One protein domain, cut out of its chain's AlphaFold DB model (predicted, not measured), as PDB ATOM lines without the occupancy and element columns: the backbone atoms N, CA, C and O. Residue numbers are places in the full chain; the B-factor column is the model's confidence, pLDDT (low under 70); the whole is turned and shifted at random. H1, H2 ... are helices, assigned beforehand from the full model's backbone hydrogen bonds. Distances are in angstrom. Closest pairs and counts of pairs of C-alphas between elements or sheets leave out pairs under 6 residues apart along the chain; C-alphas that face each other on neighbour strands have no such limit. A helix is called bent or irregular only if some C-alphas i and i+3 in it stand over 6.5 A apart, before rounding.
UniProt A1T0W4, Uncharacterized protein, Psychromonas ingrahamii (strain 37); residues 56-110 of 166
ATOM      1  N   LEU A  56      38.005 -20.758  -5.925       53.94
ATOM      2  CA  LEU A  56      38.983 -20.350  -4.906       53.94
ATOM      3  C   LEU A  56      39.480 -18.902  -5.115       53.94
ATOM      4  O   LEU A  56      40.555 -18.527  -4.652       53.94
ATOM      5  N   ASN A  57      38.737 -18.097  -5.883       58.66
ATOM      6  CA  ASN A  57      39.121 -16.750  -6.305       58.66
ATOM      7  C   ASN A  57      39.174 -15.749  -5.141       58.66
ATOM      8  O   ASN A  57      38.172 -15.120  -4.815       58.66
ATOM      9  N   THR A  58      40.366 -15.478  -4.613       67.06
ATOM     10  CA  THR A  58      40.638 -14.133  -4.093       67.06
ATOM     11  C   THR A  58      40.757 -13.185  -5.288       67.06
ATOM     12  O   THR A  58      41.338 -13.549  -6.317       67.06
ATOM     13  N   GLU A  59      40.219 -11.967  -5.190       71.69
ATOM     14  CA  GLU A  59      40.354 -10.922  -6.225       71.69
ATOM     15  C   GLU A  59      41.812 -10.766  -6.695       71.69
ATOM     16  O   GLU A  59      42.093 -10.524  -7.869       71.69
ATOM     17  N   THR A  60      42.755 -11.030  -5.791       72.19
ATOM     18  CA  THR A  60      44.196 -11.090  -6.029       72.19
ATOM     19  C   THR A  60      44.609 -12.077  -7.130       72.19
ATOM     20  O   THR A  60      45.454 -11.739  -7.961       72.19
ATOM     21  N   VAL A  61      44.043 -13.291  -7.183       72.88
ATOM     22  CA  VAL A  61      44.380 -14.296  -8.214       72.88
ATOM     23  C   VAL A  61      43.877 -13.852  -9.585       72.88
ATOM     24  O   VAL A  61      44.609 -13.961 -10.573       72.88
ATOM     25  N   LEU A  62      42.662 -13.301  -9.644       73.62
ATOM     26  CA  LEU A  62      42.092 -12.750 -10.875       73.62
ATOM     27  C   LEU A  62      42.920 -11.571 -11.385       73.62
ATOM     28  O   LEU A  62      43.332 -11.571 -12.545       73.62
ATOM     29  N   ALA A  63      43.244 -10.622 -10.505       75.50
ATOM     30  CA  ALA A  63      44.078  -9.473 -10.833       75.50
ATOM     31  C   ALA A  63      45.473  -9.895 -11.321       75.50
ATOM     32  O   ALA A  63      45.985  -9.335 -12.289       75.50
ATOM     33  N   LYS A  64      46.081 -10.921 -10.707       76.94
ATOM     34  CA  LYS A  64      47.389 -11.445 -11.128       76.94
ATOM     35  C   LYS A  64      47.341 -12.067 -12.523       76.94
ATOM     36  O   LYS A  64      48.181 -11.740 -13.357       76.94
ATOM     37  N   ARG A  65      46.354 -12.928 -12.797       76.19
ATOM     38  CA  ARG A  65      46.169 -13.548 -14.121       76.19
ATOM     39  C   ARG A  65      45.896 -12.496 -15.197       76.19
ATOM     40  O   ARG A  65      46.487 -12.551 -16.270       76.19
ATOM     41  N   GLN A  66      45.067 -11.508 -14.875       77.75
ATOM     42  CA  GLN A  66      44.762 -10.382 -15.751       77.75
ATOM     43  C   GLN A  66      46.008  -9.533 -16.052       77.75
ATOM     44  O   GLN A  66      46.259  -9.211 -17.211       77.75
ATOM     45  N   ARG A  67      46.832  -9.235 -15.040       77.94
ATOM     46  CA  ARG A  67      48.097  -8.507 -15.214       77.94
ATOM     47  C   ARG A  67      49.087  -9.278 -16.087       77.94
ATOM     48  O   ARG A  67      49.665  -8.686 -16.990       77.94
ATOM     49  N   HIS A  68      49.269 -10.579 -15.854       75.94
ATOM     50  CA  HIS A  68      50.142 -11.403 -16.699       75.94
ATOM     51  C   HIS A  68      49.663 -11.426 -18.153       75.94
ATOM     52  O   HIS A  68      50.469 -11.299 -19.069       75.94
ATOM     53  N   PHE A  69      48.349 -11.544 -18.363       77.81
ATOM     54  CA  PHE A  69      47.760 -11.510 -19.696       77.81
ATOM     55  C   PHE A  69      48.034 -10.171 -20.397       77.81
ATOM     56  O   PHE A  69      48.517 -10.163 -21.523       77.81
ATOM     57  N   GLN A  70      47.823  -9.048 -19.705       77.88
ATOM     58  CA  GLN A  70      48.132  -7.701 -20.202       77.88
ATOM     59  C   GLN A  70      49.612  -7.507 -20.543       77.88
ATOM     60  O   GLN A  70      49.933  -6.980 -21.604       77.88
ATOM     61  N   GLN A  71      50.510  -7.941 -19.658       77.94
ATOM     62  CA  GLN A  71      51.955  -7.841 -19.872       77.94
ATOM     63  C   GLN A  71      52.396  -8.637 -21.098       77.94
ATOM     64  O   GLN A  71      53.183  -8.141 -21.895       77.94
ATOM     65  N   TRP A  72      51.866  -9.848 -21.264       77.00
ATOM     66  CA  TRP A  72      52.142 -10.669 -22.434       77.00
ATOM     67  C   TRP A  72      51.613 -10.032 -23.725       77.00
ATOM     68  O   TRP A  72      52.339  -9.979 -24.710       77.00
ATOM     69  N   LEU A  73      50.388  -9.494 -23.715       74.81
ATOM     70  CA  LEU A  73      49.794  -8.827 -24.882       74.81
ATOM     71  C   LEU A  73      50.607  -7.612 -25.333       74.81
ATOM     72  O   LEU A  73      50.801  -7.426 -26.528       74.81
ATOM     73  N   ALA A  74      51.130  -6.828 -24.389       74.94
ATOM     74  CA  ALA A  74      51.956  -5.658 -24.682       74.94
ATOM     75  C   ALA A  74      53.308  -5.997 -25.343       74.94
ATOM     76  O   ALA A  74      53.960  -5.110 -25.885       74.94
ATOM     77  N   GLN A  75      53.748  -7.258 -25.289       74.94
ATOM     78  CA  GLN A  75      55.034  -7.711 -25.830       74.94
ATOM     79  C   GLN A  75      54.930  -8.314 -27.238       74.94
ATOM     80  O   GLN A  75      55.940  -8.754 -27.786       74.94
ATOM     81  N   LEU A  76      53.732  -8.383 -27.821       67.06
ATOM     82  CA  LEU A  76      53.503  -9.069 -29.091       67.06
ATOM     83  C   LEU A  76      53.310  -8.079 -30.230       67.06
ATOM     84  O   LEU A  76      52.508  -7.156 -30.135       67.06
ATOM     85  N   SER A  77      53.992  -8.343 -31.342       63.25
ATOM     86  CA  SER A  77      53.719  -7.690 -32.622       63.25
ATOM     87  C   SER A  77      52.461  -8.246 -33.297       63.25
ATOM     88  O   SER A  77      51.783  -7.514 -34.006       63.25
ATOM     89  N   GLU A  78      52.125  -9.522 -33.055       66.69
ATOM     90  CA  GLU A  78      50.943 -10.192 -33.611       66.69
ATOM     91  C   GLU A  78      50.312 -11.187 -32.623       66.69
ATOM     92  O   GLU A  78      51.001 -11.925 -31.910       66.69
ATOM     93  N   LEU A  79      48.978 -11.249 -32.620       71.94
ATOM     94  CA  LEU A  79      48.201 -12.189 -31.814       71.94
ATOM     95  C   LEU A  79      47.799 -13.402 -32.653       71.94
ATOM     96  O   LEU A  79      47.008 -13.291 -33.584       71.94
ATOM     97  N   SER A  80      48.287 -14.587 -32.282       75.31
ATOM     98  CA  SER A  80      47.817 -15.851 -32.854       75.31
ATOM     99  C   SER A  80      47.205 -16.748 -31.785       75.31
ATOM    100  O   SER A  80      47.645 -16.780 -30.634       75.31
ATOM    101  N   ALA A  81      46.203 -17.540 -32.169       76.62
ATOM    102  CA  ALA A  81      45.567 -18.480 -31.250       76.62
ATOM    103  C   ALA A  81      46.555 -19.532 -30.706       76.62
ATOM    104  O   ALA A  81      46.432 -19.974 -29.563       76.62
ATOM    105  N   ALA A  82      47.566 -19.906 -31.499       78.12
ATOM    106  CA  ALA A  82      48.649 -20.777 -31.055       78.12
ATOM    107  C   ALA A  82      49.505 -20.108 -29.965       78.12
ATOM    108  O   ALA A  82      49.798 -20.739 -28.947       78.12
ATOM    109  N   ALA A  83      49.841 -18.825 -30.133       77.50
ATOM    110  CA  ALA A  83      50.587 -18.065 -29.137       77.50
ATOM    111  C   ALA A  83      49.782 -17.885 -27.838       77.50
ATOM    112  O   ALA A  83      50.327 -18.123 -26.764       77.50
ATOM    113  N   VAL A  84      48.483 -17.567 -27.918       78.75
ATOM    114  CA  VAL A  84      47.588 -17.479 -26.740       78.75
ATOM    115  C   VAL A  84      47.544 -18.804 -25.974       78.75
ATOM    116  O   VAL A  84      47.569 -18.826 -24.741       78.75
ATOM    117  N   LEU A  85      47.478 -19.926 -26.687       81.69
ATOM    118  CA  LEU A  85      47.482 -21.242 -26.061       81.69
ATOM    119  C   LEU A  85      48.817 -21.489 -25.336       81.69
ATOM    120  O   LEU A  85      48.829 -21.722 -24.131       81.69
ATOM    121  N   GLN A  86      49.944 -21.368 -26.040       79.00
ATOM    122  CA  GLN A  86      51.269 -21.698 -25.501       79.00
ATOM    123  C   GLN A  86      51.760 -20.745 -24.414       79.00
ATOM    124  O   GLN A  86      52.372 -21.176 -23.439       79.00
ATOM    125  N   LYS A  87      51.528 -19.444 -24.581       76.56
ATOM    126  CA  LYS A  87      52.117 -18.411 -23.727       76.56
ATOM    127  C   LYS A  87      51.219 -17.993 -22.571       76.56
ATOM    128  O   LYS A  87      51.718 -17.353 -21.659       76.56
ATOM    129  N   ILE A  88      49.939 -18.367 -22.573       78.44
ATOM    130  CA  ILE A  88      49.017 -18.042 -21.476       78.44
ATOM    131  C   ILE A  88      48.418 -19.307 -20.873       78.44
ATOM    132  O   ILE A  88      48.635 -19.591 -19.698       78.44
ATOM    133  N   HIS A  89      47.684 -20.084 -21.668       81.50
ATOM    134  CA  HIS A  89      46.880 -21.191 -21.142       81.50
ATOM    135  C   HIS A  89      47.715 -22.382 -20.685       81.50
ATOM    136  O   HIS A  89      47.274 -23.123 -19.815       81.50
ATOM    137  N   LEU A  90      48.908 -22.547 -21.254       82.75
ATOM    138  CA  LEU A  90      49.824 -23.644 -20.960       82.75
ATOM    139  C   LEU A  90      51.025 -23.234 -20.102       82.75
ATOM    140  O   LEU A  90      51.905 -24.058 -19.844       82.75
ATOM    141  N   GLN A  91      51.094 -21.972 -19.673       77.25
ATOM    142  CA  GLN A  91      52.190 -21.521 -18.829       77.25
ATOM    143  C   GLN A  91      52.039 -22.006 -17.388       77.25
ATOM    144  O   GLN A  91      50.982 -21.878 -16.766       77.25
ATOM    145  N   HIS A  92      53.160 -22.479 -16.848       73.00
ATOM    146  CA  HIS A  92      53.360 -22.722 -15.429       73.00
ATOM    147  C   HIS A  92      54.232 -21.619 -14.841       73.00
ATOM    148  O   HIS A  92      55.391 -21.452 -15.219       73.00
ATOM    149  N   ASN A  93      53.690 -20.879 -13.877       68.19
ATOM    150  CA  ASN A  93      54.493 -20.007 -13.038       68.19
ATOM    151  C   ASN A  93      55.021 -20.821 -11.850       68.19
ATOM    152  O   ASN A  93      54.295 -21.064 -10.882       68.19
ATOM    153  N   LEU A  94      56.290 -21.233 -11.926       61.84
ATOM    154  CA  LEU A  94      56.953 -22.027 -10.885       61.84
ATOM    155  C   LEU A  94      56.974 -21.316  -9.520       61.84
ATOM    156  O   LEU A  94      56.876 -21.979  -8.491       61.84
ATOM    157  N   GLY A  95      57.010 -19.979  -9.502       63.53
ATOM    158  CA  GLY A  95      56.951 -19.174  -8.278       63.53
ATOM    159  C   GLY A  95      55.537 -18.972  -7.721       63.53
ATOM    160  O   GLY A  95      55.374 -18.376  -6.660       63.53
ATOM    161  N   SER A  96      54.485 -19.412  -8.424       67.38
ATOM    162  CA  SER A  96      53.098 -19.256  -7.975       67.38
ATOM    163  C   SER A  96      52.147 -20.195  -8.720       67.38
ATOM    164  O   SER A  96      51.441 -19.789  -9.648       67.38
ATOM    165  N   ARG A  97      52.072 -21.452  -8.266       68.44
ATOM    166  CA  ARG A  97      51.183 -22.476  -8.849       68.44
ATOM    167  C   ARG A  97      49.719 -22.024  -8.901       68.44
ATOM    168  O   ARG A  97      49.074 -22.172  -9.931       68.44
ATOM    169  N   ALA A  98      49.230 -21.362  -7.848       65.94
ATOM    170  CA  ALA A  98      47.860 -20.835  -7.782       65.94
ATOM    171  C   ALA A  98      47.552 -19.741  -8.828       65.94
ATOM    172  O   ALA A  98      46.399 -19.561  -9.214       65.94
ATOM    173  N   GLY A  99      48.572 -19.017  -9.300       64.75
ATOM    174  CA  GLY A  99      48.425 -17.977 -10.318       64.75
ATOM    175  C   GLY A  99      48.459 -18.497 -11.756       64.75
ATOM    176  O   GLY A  99      48.154 -17.734 -12.669       64.75
ATOM    177  N   SER A 100      48.815 -19.768 -11.970       75.19
ATOM    178  CA  SER A 100      48.904 -20.362 -13.310       75.19
ATOM    179  C   SER A 100      47.512 -20.623 -13.886       75.19
ATOM    180  O   SER A 100      46.570 -20.908 -13.141       75.19
ATOM    181  N   VAL A 101      47.366 -20.483 -15.208       78.19
ATOM    182  CA  VAL A 101      46.120 -20.819 -15.921       78.19
ATOM    183  C   VAL A 101      46.015 -22.334 -16.099       78.19
ATOM    184  O   VAL A 101      44.964 -22.908 -15.818       78.19
ATOM    185  N   LEU A 102      47.120 -22.989 -16.473       84.06
ATOM    186  CA  LEU A 102      47.248 -24.438 -16.366       84.06
ATOM    187  C   LEU A 102      47.382 -24.790 -14.882       84.06
ATOM    188  O   LEU A 102      48.413 -24.529 -14.261       84.06
ATOM    189  N   MET A 103      46.308 -25.308 -14.292       83.06
ATOM    190  CA  MET A 103      46.290 -25.681 -12.883       83.06
ATOM    191  C   MET A 103      46.971 -27.034 -12.700       83.06
ATOM    192  O   MET A 103      46.693 -27.994 -13.433       83.06
ATOM    193  N   ASP A 104      47.848 -27.079 -11.703       80.31
ATOM    194  CA  ASP A 104      48.612 -28.254 -11.293       80.31
ATOM    195  C   ASP A 104      48.837 -28.209  -9.769       80.31
ATOM    196  O   ASP A 104      49.901 -27.836  -9.260       80.31
ATOM    197  N   ARG A 105      47.754 -28.456  -9.024       77.75
ATOM    198  CA  ARG A 105      47.715 -28.515  -7.556       77.75
ATOM    199  C   ARG A 105      46.851 -29.700  -7.114       77.75
ATOM    200  O   ARG A 105      45.996 -30.159  -7.867       77.75
ATOM    201  N   SER A 106      47.082 -30.196  -5.900       76.25
ATOM    202  CA  SER A 106      46.421 -31.401  -5.374       76.25
ATOM    203  C   SER A 106      44.896 -31.277  -5.278       76.25
ATOM    204  O   SER A 106      44.192 -32.273  -5.395       76.25
ATOM    205  N   ASP A 107      44.387 -30.062  -5.089       75.88
ATOM    206  CA  ASP A 107      42.972 -29.730  -4.906       75.88
ATOM    207  C   ASP A 107      42.287 -29.196  -6.180       75.88
ATOM    208  O   ASP A 107      41.063 -29.094  -6.230       75.88
ATOM    209  N   ALA A 108      43.042 -28.856  -7.232       76.88
ATOM    210  CA  ALA A 108      42.492 -28.547  -8.551       76.88
ATOM    211  C   ALA A 108      43.526 -28.723  -9.669       76.88
ATOM    212  O   ALA A 108      44.630 -28.184  -9.628       76.88
ATOM    213  N   TYR A 109      43.121 -29.382 -10.744       83.94
ATOM    214  CA  TYR A 109      43.983 -29.621 -11.893       83.94
ATOM    215  C   TYR A 109      43.213 -29.408 -13.191       83.94
ATOM    216  O   TYR A 109      42.029 -29.730 -13.304       83.94
ATOM    217  N   THR A 110      43.887 -28.841 -14.189       86.88
ATOM    218  CA  THR A 110      43.312 -28.713 -15.527       86.88
ATOM    219  C   THR A 110      43.344 -30.082 -16.203       86.88
ATOM    220  O   THR A 110      44.415 -30.550 -16.594       86.88
TER     221      THR A 110
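AT A GLANCE: This is residues 56 to 110 of the 166 residues of an uncharacterized protein of Psychromonas ingrahamii (strain 37) (UniProt A1T0W4). A long helix, H1, runs along one side of the domain, and the chain then folds back through an open loop into a shorter helix, H2, and a long stretch without named elements, residues 90 to 110, which together make the other side. Residues 74 to 83, at the turn, stick out at one end, and a small antiparallel pairing of residues 104 to 105 with 108 to 109 lies near the other. The printed part has 55 residues with two named helices, H1 then H2, and no named strand; its class is all helix, though under half of the residues, 24 of 55, are in named elements. It is elongated, spanning 36 by 21 by 17 A, yet only just compact, close to loose, with a radius of gyration of the C-alphas of 11.8 A.

HOW THE PARTS SIT: H1, residues 59 to 73, and H2, residues 81 to 89, are close but not clearly touching, with 2 pairs of C-alphas within 8 A. Their closest C-alphas, those of Phe 69 and Ile 88, are 6.9 A apart. They run opposite ways at a steep tilt of 38 degrees. In both helices every O i to N i+4 pair is within hydrogen-bond range.

IN THESE COORDINATES: H1 begins at C-alpha 59, (40.354, -10.922, -6.225), and measures 21.0 A from first to last C-alpha. A short link of 7 residues leads to H2, which measures 10.5 A and ends at C-alpha 89, (46.880, -21.191, -21.142). H2 is neither bent nor irregular, but only just: C-alphas 86 and 89 are 6.2 A apart.

THE WHOLE: The two C-alphas farthest apart, those of Ser 77 and Asp 107, are 37.0 A apart. The printed part has no cut. Its mean pLDDT is 74.4, and residues 56 to 58, 76 to 78 and 93 to 99 are under 70.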